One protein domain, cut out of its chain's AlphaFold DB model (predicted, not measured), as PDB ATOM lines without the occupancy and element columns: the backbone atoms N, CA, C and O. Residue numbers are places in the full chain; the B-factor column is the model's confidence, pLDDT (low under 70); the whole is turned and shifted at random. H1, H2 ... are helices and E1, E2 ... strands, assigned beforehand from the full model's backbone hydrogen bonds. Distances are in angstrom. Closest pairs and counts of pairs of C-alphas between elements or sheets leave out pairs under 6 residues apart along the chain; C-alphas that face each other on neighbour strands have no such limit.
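What this domain is: This is residues 2 to 70 of the 70 residues of the protein "Mobile element protein" of Geomicrobium sp. JCM 19039 (UniProt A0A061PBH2). With little regular structure, helices H1 and H2 lie over one face of parallel strands E1 and E2; residues 59 to 70 stick out. Of 69 printed residues, under half are in named elements, in order H1, E1, H2, E2, mixed class. It is only just loose, close to compact, with radius of gyration of the C-alphas 13.5 A, spanning 37 by 27 by 24 A.

How they stand to each other: H1, residues 16 to 22, has 1 of 3 O i to N i+4 and 2 of 4 O i to N i+3 pairs within hydrogen-bond range. H1 and H2, residues 39 to 47, are close but not clearly touching, closest at C-alphas 19 and 41, 7.7 A apart. E1, residues 29 to 32, and E2, residues 51 to 54, are parallel, N 30 and O 51 within range at 2.9 A.

Where its parts are: H1 begins at C-alpha 16 (29.100, 34.659, -15.401); E2 ends at C-alpha 54 (26.708, 45.829, -9.470).

The domain as a whole: The printed part has no cut; pLDDT is under 70 at residues 12 to 18, 20 to 26 and 65 to 70.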
ATOM      1  N   TYR A   2      15.198  60.447 -15.156       81.50
ATOM      2  CA  TYR A   2      15.010  58.999 -15.299       81.50
ATOM      3  C   TYR A   2      15.452  58.595 -16.711       81.50
ATOM      4  O   TYR A   2      15.445  59.469 -17.583       81.50
ATOM      5  N   PRO A   3      15.858  57.336 -16.944       86.50
ATOM      6  CA  PRO A   3      16.255  56.905 -18.278       86.50
ATOM      7  C   PRO A   3      15.064  56.960 -19.239       86.50
ATOM      8  O   PRO A   3      13.926  56.688 -18.853       86.50
ATOM      9  N   GLU A   4      15.335  57.290 -20.499       89.81
ATOM     10  CA  GLU A   4      14.321  57.310 -21.562       89.81
ATOM     11  C   GLU A   4      13.861  55.894 -21.947       89.81
ATOM     12  O   GLU A   4      12.733  55.703 -22.399       89.81
ATOM     13  N   LYS A   5      14.721  54.890 -21.726       87.31
ATOM     14  CA  LYS A   5      14.465  53.473 -21.993       87.31
ATOM     15  C   LYS A   5      15.059  52.613 -20.879       87.31
ATOM     16  O   LYS A   5      16.166  52.875 -20.418       87.31
ATOM     17  N   ALA A   6      14.340  51.570 -20.479       87.75
ATOM     18  CA  ALA A   6      14.835  50.550 -19.561       87.75
ATOM     19  C   ALA A   6      14.475  49.162 -20.099       87.75
ATOM     20  O   ALA A   6      13.302  48.874 -20.337       87.75
ATOM     21  N   ASN A   7      15.487  48.312 -20.274       85.62
ATOM     22  CA  ASN A   7      15.319  46.910 -20.637       85.62
ATOM     23  C   ASN A   7      15.578  46.064 -19.386       85.62
ATOM     24  O   ASN A   7      16.656  46.145 -18.806       85.62
ATOM     25  N   ILE A   8      14.594  45.273 -18.957       85.69
ATOM     26  CA  ILE A   8      14.735  44.364 -17.812       85.69
ATOM     27  C   ILE A   8      14.669  42.939 -18.343       85.69
ATOM     28  O   ILE A   8      13.650  42.532 -18.905       85.69
ATOM     29  N   THR A   9      15.745  42.184 -18.160       79.62
ATOM     30  CA  THR A   9      15.818  40.774 -18.540       79.62
ATOM     31  C   THR A   9      15.530  39.878 -17.329       79.62
ATOM     32  O   THR A   9      15.790  40.266 -16.185       79.62
ATOM     33  N   PRO A  10      14.955  38.678 -17.529       77.19
ATOM     34  CA  PRO A  10      14.858  37.688 -16.464       77.19
ATOM     35  C   PRO A  10      16.257  37.289 -15.988       77.19
ATOM     36  O   PRO A  10      17.181  37.191 -16.793       77.19
ATOM     37  N   ALA A  11      16.402  36.985 -14.698       70.44
ATOM     38  CA  ALA A  11      17.644  36.421 -14.189       70.44
ATOM     39  C   ALA A  11      17.875  35.032 -14.813       70.44
ATOM     40  O   ALA A  11      17.139  34.087 -14.524       70.44
ATOM     41  N   ALA A  12      18.890  34.907 -15.666       66.31
ATOM     42  CA  ALA A  12      19.420  33.616 -16.093       66.31
ATOM     43  C   ALA A  12      20.341  33.080 -14.987       66.31
ATOM     44  O   ALA A  12      21.207  33.819 -14.519       66.31
ATOM     45  N   GLU A  13      20.144  31.840 -14.527       59.00
ATOM     46  CA  GLU A  13      20.921  31.252 -13.426       59.00
ATOM     47  C   GLU A  13      22.430  31.471 -13.603       59.00
ATOM     48  O   GLU A  13      23.036  30.864 -14.473       59.00
ATOM     49  N   HIS A  14      23.013  32.320 -12.746       58.38
ATOM     50  CA  HIS A  14      24.428  32.369 -12.343       58.38
ATOM     51  C   HIS A  14      25.510  32.206 -13.421       58.38
ATOM     52  O   HIS A  14      26.651  31.867 -13.095       58.38
ATOM     53  N   ASP A  15      25.198  32.468 -14.683       59.38
ATOM     54  CA  ASP A  15      26.144  32.254 -15.758       59.38
ATOM     55  C   ASP A  15      26.967  33.527 -15.946       59.38
ATOM     56  O   ASP A  15      26.598  34.449 -16.674       59.38
ATOM     57  N   ARG A  16      28.097  33.593 -15.235       62.78
ATOM     58  CA  ARG A  16      29.100  34.659 -15.401       62.78
ATOM     59  C   ARG A  16      29.551  34.802 -16.860       62.78
ATOM     60  O   ARG A  16      29.973  35.884 -17.246       62.78
ATOM     61  N   ASN A  17      29.392  33.751 -17.671       64.81
ATOM     62  CA  ASN A  17      29.711  33.760 -19.098       64.81
ATOM     63  C   ASN A  17      28.705  34.557 -19.951       64.81
ATOM     64  O   ASN A  17      28.940  34.731 -21.141       64.81
ATOM     65  N   GLN A  18      27.587  35.027 -19.384       65.19
ATOM     66  CA  GLN A  18      26.578  35.809 -20.114       65.19
ATOM     67  C   GLN A  18      26.727  37.320 -19.918       65.19
ATOM     68  O   GLN A  18      25.959  38.071 -20.507       65.19
ATOM     69  N   LEU A  19      27.685  37.792 -19.107       73.19
ATOM     70  CA  LEU A  19      27.869  39.230 -18.872       73.19
ATOM     71  C   LEU A  19      28.100  39.996 -20.180       73.19
ATOM     72  O   LEU A  19      27.476  41.028 -20.388       73.19
ATOM     73  N   GLU A  20      28.918  39.460 -21.087       66.50
ATOM     74  CA  GLU A  20      29.190  40.069 -22.399       66.50
ATOM     75  C   GLU A  20      27.954  40.129 -23.306       66.50
ATOM     76  O   GLU A  20      27.833  41.030 -24.125       66.50
ATOM     77  N   VAL A  21      27.012  39.194 -23.147       64.56
ATOM     78  CA  VAL A  21      25.755  39.159 -23.917       64.56
ATOM     79  C   VAL A  21      24.748  40.187 -23.385       64.56
ATOM     80  O   VAL A  21      23.820  40.571 -24.092       64.56
ATOM     81  N   LEU A  22      24.911  40.615 -22.129       65.94
ATOM     82  CA  LEU A  22      24.014  41.550 -21.453       65.94
ATOM     83  C   LEU A  22      24.430  43.017 -21.614       65.94
ATOM     84  O   LEU A  22      23.590  43.882 -21.383       65.94
ATOM     85  N   VAL A  23      25.679  43.292 -22.003       67.62
ATOM     86  CA  VAL A  23      26.168  44.651 -22.278       67.62
ATOM     87  C   VAL A  23      25.787  45.025 -23.710       67.62
ATOM     88  O   VAL A  23      26.355  44.521 -24.675       67.62
ATOM     89  N   ASP A  24      24.771  45.876 -23.840       63.47
ATOM     90  CA  ASP A  24      24.113  46.179 -25.123       63.47
ATOM     91  C   ASP A  24      24.746  47.395 -25.826       63.47
ATOM     92  O   ASP A  24      24.929  47.396 -27.042       63.47
ATOM     93  N   ASP A  25      25.104  48.449 -25.077       65.94
ATOM     94  CA  ASP A  25      25.437  49.742 -25.682       65.94
ATOM     95  C   ASP A  25      26.367  50.605 -24.810       65.94
ATOM     96  O   ASP A  25      26.160  50.741 -23.604       65.94
ATOM     97  N   ARG A  26      27.350  51.284 -25.422       69.19
ATOM     98  CA  ARG A  26      28.290  52.190 -24.721       69.19
ATOM     99  C   ARG A  26      27.617  53.450 -24.157       69.19
ATOM    100  O   ARG A  26      28.237  54.213 -23.424       69.19
ATOM    101  N   VAL A  27      26.358  53.698 -24.515       77.94
ATOM    102  CA  VAL A  27      25.535  54.809 -23.998       77.94
ATOM    103  C   VAL A  27      24.502  54.377 -22.952       77.94
ATOM    104  O   VAL A  27      23.753  55.219 -22.453       77.94
ATOM    105  N   ALA A  28      24.461  53.094 -22.589       84.44
ATOM    106  CA  ALA A  28      23.602  52.583 -21.525       84.44
ATOM    107  C   ALA A  28      24.386  52.378 -20.220       84.44
ATOM    108  O   ALA A  28      25.612  52.322 -20.211       84.44
ATOM    109  N   MET A  29      23.657  52.290 -19.103       87.69
ATOM    110  CA  MET A  29      24.209  51.850 -17.825       87.69
ATOM    111  C   MET A  29      23.615  50.496 -17.461       87.69
ATOM    112  O   MET A  29      22.407  50.397 -17.226       87.69
ATOM    113  N   ASP A  30      24.471  49.487 -17.355       87.50
ATOM    114  CA  ASP A  30      24.070  48.129 -17.009       87.50
ATOM    115  C   ASP A  30      23.998  47.939 -15.491       87.50
ATOM    116  O   ASP A  30      24.863  48.389 -14.735       87.50
ATOM    117  N   VAL A  31      22.943  47.275 -15.012       87.88
ATOM    118  CA  VAL A  31      22.705  47.068 -13.577       87.88
ATOM    119  C   VAL A  31      22.636  45.577 -13.266       87.88
ATOM    120  O   VAL A  31      21.708  44.887 -13.680       87.88
ATOM    121  N   PHE A  32      23.595  45.094 -12.479       85.50
ATOM    122  CA  PHE A  32      23.766  43.678 -12.155       85.50
ATOM    123  C   PHE A  32      23.519  43.371 -10.671       85.50
ATOM    124  O   PHE A  32      23.841  44.158  -9.775       85.50
ATOM    125  N   ASP A  33      23.012  42.170 -10.385       84.69
ATOM    126  CA  ASP A  33      22.919  41.649  -9.018       84.69
ATOM    127  C   ASP A  33      24.196  40.883  -8.589       84.69
ATOM    128  O   ASP A  33      25.016  40.502  -9.421       84.69
ATOM    129  N   PHE A  34      24.357  40.587  -7.292       81.50
ATOM    130  CA  PHE A  34      25.545  39.935  -6.710       81.50
ATOM    131  C   PHE A  34      25.865  38.557  -7.305       81.50
ATOM    132  O   PHE A  34      26.997  38.077  -7.185       81.50
ATOM    133  N   GLY A  35      24.864  37.889  -7.890       78.56
ATOM    134  CA  GLY A  35      25.019  36.607  -8.576       78.56
ATOM    135  C   GLY A  35      25.892  36.693  -9.830       78.56
ATOM    136  O   GLY A  35      26.419  35.666 -10.248       78.56
ATOM    137  N   TYR A  36      26.086  37.905 -10.358       76.06
ATOM    138  CA  TYR A  36      26.815  38.207 -11.588       76.06
ATOM    139  C   TYR A  36      28.153  38.912 -11.341       76.06
ATOM    140  O   TYR A  36      28.747  39.434 -12.273       76.06
ATOM    141  N   ILE A  37      28.653  38.963 -10.098       83.50
ATOM    142  CA  ILE A  37      29.974  39.556  -9.847       83.50
ATOM    143  C   ILE A  37      31.046  38.695 -10.518       83.50
ATOM    144  O   ILE A  37      31.288  37.552 -10.101       83.50
ATOM    145  N   ASP A  38      31.720  39.305 -11.488       85.06
ATOM    146  CA  ASP A  38      32.981  38.865 -12.065       85.06
ATOM    147  C   ASP A  38      33.914  40.076 -12.191       85.06
ATOM    148  O   ASP A  38      33.752  40.928 -13.058       85.06
ATOM    149  N   VAL A  39      34.877  40.181 -11.272       84.25
ATOM    150  CA  VAL A  39      35.767  41.351 -11.190       84.25
ATOM    151  C   VAL A  39      36.635  41.477 -12.441       84.25
ATOM    152  O   VAL A  39      36.869  42.590 -12.890       84.25
ATOM    153  N   LYS A  40      37.062  40.355 -13.040       86.94
ATOM    154  CA  LYS A  40      37.896  40.398 -14.248       86.94
ATOM    155  C   LYS A  40      37.105  40.917 -15.441       86.94
ATOM    156  O   LYS A  40      37.620  41.715 -16.211       86.94
ATOM    157  N   GLN A  41      35.849  40.493 -15.570       85.38
ATOM    158  CA  GLN A  41      34.985  41.013 -16.623       85.38
ATOM    159  C   GLN A  41      34.694  42.504 -16.425       85.38
ATOM    160  O   GLN A  41      34.652  43.258 -17.389       85.38
ATOM    161  N   PHE A  42      34.526  42.947 -15.178       87.19
ATOM    162  CA  PHE A  42      34.326  44.362 -14.869       87.19
ATOM    163  C   PHE A  42      35.550  45.226 -15.185       87.19
ATOM    164  O   PHE A  42      35.363  46.365 -15.605       87.19
ATOM    165  N   ASP A  43      36.770  44.698 -15.044       88.19
ATOM    166  CA  ASP A  43      37.978  45.382 -15.524       88.19
ATOM    167  C   ASP A  43      37.924  45.552 -17.054       88.19
ATOM    168  O   ASP A  43      38.104  46.660 -17.547       88.19
ATOM    169  N   HIS A  44      37.560  44.501 -17.800       87.00
ATOM    170  CA  HIS A  44      37.378  44.591 -19.256       87.00
ATOM    171  C   HIS A  44      36.293  45.601 -19.661       87.00
ATOM    172  O   HIS A  44      36.502  46.394 -20.570       87.00
ATOM    173  N   PHE A  45      35.157  45.632 -18.960       86.56
ATOM    174  CA  PHE A  45      34.104  46.623 -19.205       86.56
ATOM    175  C   PHE A  45      34.567  48.052 -18.927       86.56
ATOM    176  O   PHE A  45      34.191  48.966 -19.656       86.56
ATOM    177  N   ALA A  46      35.382  48.257 -17.891       86.19
ATOM    178  CA  ALA A  46      35.964  49.563 -17.614       86.19
ATOM    179  C   ALA A  46      36.961  49.987 -18.707       86.19
ATOM    180  O   ALA A  46      36.951  51.152 -19.099       86.19
ATOM    181  N   ASP A  47      37.771  49.053 -19.215       88.69
ATOM    182  CA  ASP A  47      38.698  49.290 -20.329       88.69
ATOM    183  C   ASP A  47      37.962  49.595 -21.654       88.69
ATOM    184  O   ASP A  47      38.471  50.353 -22.481       88.69
ATOM    185  N   ASP A  48      36.754  49.051 -21.843       86.94
ATOM    186  CA  ASP A  48      35.919  49.219 -23.046       86.94
ATOM    187  C   ASP A  48      34.938  50.416 -22.988       86.94
ATOM    188  O   ASP A  48      34.067  50.551 -23.858       86.94
ATOM    189  N   ASP A  49      35.092  51.311 -22.004       86.62
ATOM    190  CA  ASP A  49      34.230  52.481 -21.748       86.62
ATOM    191  C   ASP A  49      32.749  52.131 -21.462       86.62
ATOM    192  O   ASP A  49      31.837  52.912 -21.758       86.62
ATOM    193  N   CYS A  50      32.470  50.962 -20.878       86.69
ATOM    194  CA  CYS A  50      31.118  50.568 -20.479       86.69
ATOM    195  C   CYS A  50      30.742  51.135 -19.098       86.69
ATOM    196  O   CYS A  50      31.523  51.089 -18.143       86.69
ATOM    197  N   PHE A  51      29.500  51.608 -18.947       87.06
ATOM    198  CA  PHE A  51      28.972  52.060 -17.657       87.06
ATOM    199  C   PHE A  51      28.194  50.940 -16.972       87.06
ATOM    200  O   PHE A  51      27.226  50.424 -17.523       87.06
ATOM    201  N   PHE A  52      28.552  50.602 -15.733       88.31
ATOM    202  CA  PHE A  52      27.843  49.564 -14.988       88.31
ATOM    203  C   PHE A  52      27.780  49.823 -13.482       88.31
ATOM    204  O   PHE A  52      28.611  50.516 -12.891       88.31
ATOM    205  N   VAL A  53      26.786  49.210 -12.842       89.88
ATOM    206  CA  VAL A  53      26.628  49.136 -11.388       89.88
ATOM    207  C   VAL A  53      26.314  47.695 -11.012       89.88
ATOM    208  O   VAL A  53      25.416  47.078 -11.574       89.88
ATOM    209  N   SER A  54      27.011  47.154 -10.013       88.12
ATOM    210  CA  SER A  54      26.708  45.829  -9.470       88.12
ATOM    211  C   SER A  54      26.540  45.865  -7.956       88.12
ATOM    212  O   SER A  54      27.280  46.552  -7.244       88.12
ATOM    213  N   ARG A  55      25.579  45.094  -7.431       87.44
ATOM    214  CA  ARG A  55      25.485  44.847  -5.987       87.44
ATOM    215  C   ARG A  55      26.627  43.929  -5.550       87.44
ATOM    216  O   ARG A  55      26.623  42.746  -5.865       87.44
ATOM    217  N   VAL A  56      27.553  44.437  -4.740       86.94
ATOM    218  CA  VAL A  56      28.629  43.617  -4.157       86.94
ATOM    219  C   VAL A  56      28.132  42.713  -3.021       86.94
ATOM    220  O   VAL A  56      27.161  43.025  -2.325       86.94
ATOM    221  N   LYS A  57      28.821  41.589  -2.785       84.25
ATOM    222  CA  LYS A  57      28.575  40.759  -1.594       84.25
ATOM    223  C   LYS A  57      29.012  41.507  -0.334       84.25
ATOM    224  O   LYS A  57      30.073  42.121  -0.311       84.25
ATOM    225  N   LYS A  58      28.243  41.376   0.753       86.75
ATOM    226  CA  LYS A  58      28.517  42.046   2.041       86.75
ATOM    227  C   LYS A  58      29.921  41.765   2.601       86.75
ATOM    228  O   LYS A  58      30.470  42.596   3.310       86.75
ATOM    229  N   ASN A  59      30.478  40.591   2.321       87.44
ATOM    230  CA  ASN A  59      31.785  40.143   2.801       87.44
ATOM    231  C   ASN A  59      32.908  40.289   1.759       87.44
ATOM    232  O   ASN A  59      33.973  39.701   1.935       87.44
ATOM    233  N   MET A  60      32.673  41.010   0.659       86.69
ATOM    234  CA  MET A  60      33.708  41.281  -0.333       86.69
ATOM    235  C   MET A  60      34.767  42.215   0.264       86.69
ATOM    236  O   MET A  60      34.438  43.236   0.864       86.69
ATOM    237  N   VAL A  61      36.041  41.861   0.094       85.38
ATOM    238  CA  VAL A  61      37.175  42.692   0.510       85.38
ATOM    239  C   VAL A  61      37.650  43.475  -0.704       85.38
ATOM    240  O   VAL A  61      38.076  42.883  -1.693       85.38
ATOM    241  N   VAL A  62      37.569  44.801  -0.630       80.25
ATOM    242  CA  VAL A  62      38.116  45.692  -1.653       80.25
ATOM    243  C   VAL A  62      39.522  46.087  -1.224       80.25
ATOM    244  O   VAL A  62      39.705  46.712  -0.180       80.25
ATOM    245  N   LEU A  63      40.513  45.702  -2.022       81.31
ATOM    246  CA  LEU A  63      41.890  46.143  -1.851       81.31
ATOM    247  C   LEU A  63      42.103  47.337  -2.777       81.31
ATOM    248  O   LEU A  63      42.084  47.182  -3.995       81.31
ATOM    249  N   ALA A  64      42.275  48.530  -2.210       74.12
ATOM    250  CA  ALA A  64      42.672  49.685  -3.001       74.12
ATOM    251  C   ALA A  64      44.095  49.448  -3.526       74.12
ATOM    252  O   ALA A  64      45.050  49.407  -2.751       74.12
ATOM    253  N   GLN A  65      44.228  49.262  -4.837       69.38
ATOM    254  CA  GLN A  65      45.521  49.345  -5.506       69.38
ATOM    255  C   GLN A  65      45.854  50.840  -5.633       69.38
ATOM    256  O   GLN A  65      44.992  51.604  -6.080       69.38
ATOM    257  N   PRO A  66      47.044  51.305  -5.210       67.00
ATOM    258  CA  PRO A  66      47.451  52.676  -5.485       67.00
ATOM    259  C   PRO A  66      47.415  52.901  -7.001       67.00
ATOM    260  O   PRO A  66      47.892  52.065  -7.765       67.00
ATOM    261  N   LYS A  67      46.809  54.012  -7.440       57.09
ATOM    262  CA  LYS A  67      46.867  54.430  -8.844       57.09
ATOM    263  C   LYS A  67      48.336  54.653  -9.192       57.09
ATOM    264  O   LYS A  67      48.937  55.614  -8.720       57.09
ATOM    265  N   ASN A  68      48.907  53.765  -9.992       50.91
ATOM    266  CA  ASN A  68      50.187  54.024 -10.629       50.91
ATOM    267  C   ASN A  68      49.892  54.966 -11.798       50.91
ATOM    268  O   ASN A  68      49.203  54.583 -12.740       50.91
ATOM    269  N   GLU A  69      50.329  56.215 -11.669       49.72
ATOM    270  CA  GLU A  69      50.256  57.232 -12.715       49.72
ATOM    271  C   GLU A  69      51.178  56.810 -13.872       49.72
ATOM    272  O   GLU A  69      52.399  56.789 -13.707       49.72
ATOM    273  N   TRP A  70      50.593  56.438 -15.013       46.50
ATOM    274  CA  TRP A  70      51.265  56.359 -16.313       46.50
ATOM    275  C   TRP A  70      50.528  57.265 -17.293       46.50
ATOM    276  O   TRP A  70      49.277  57.204 -17.305       46.50
TER     277      TRP A  70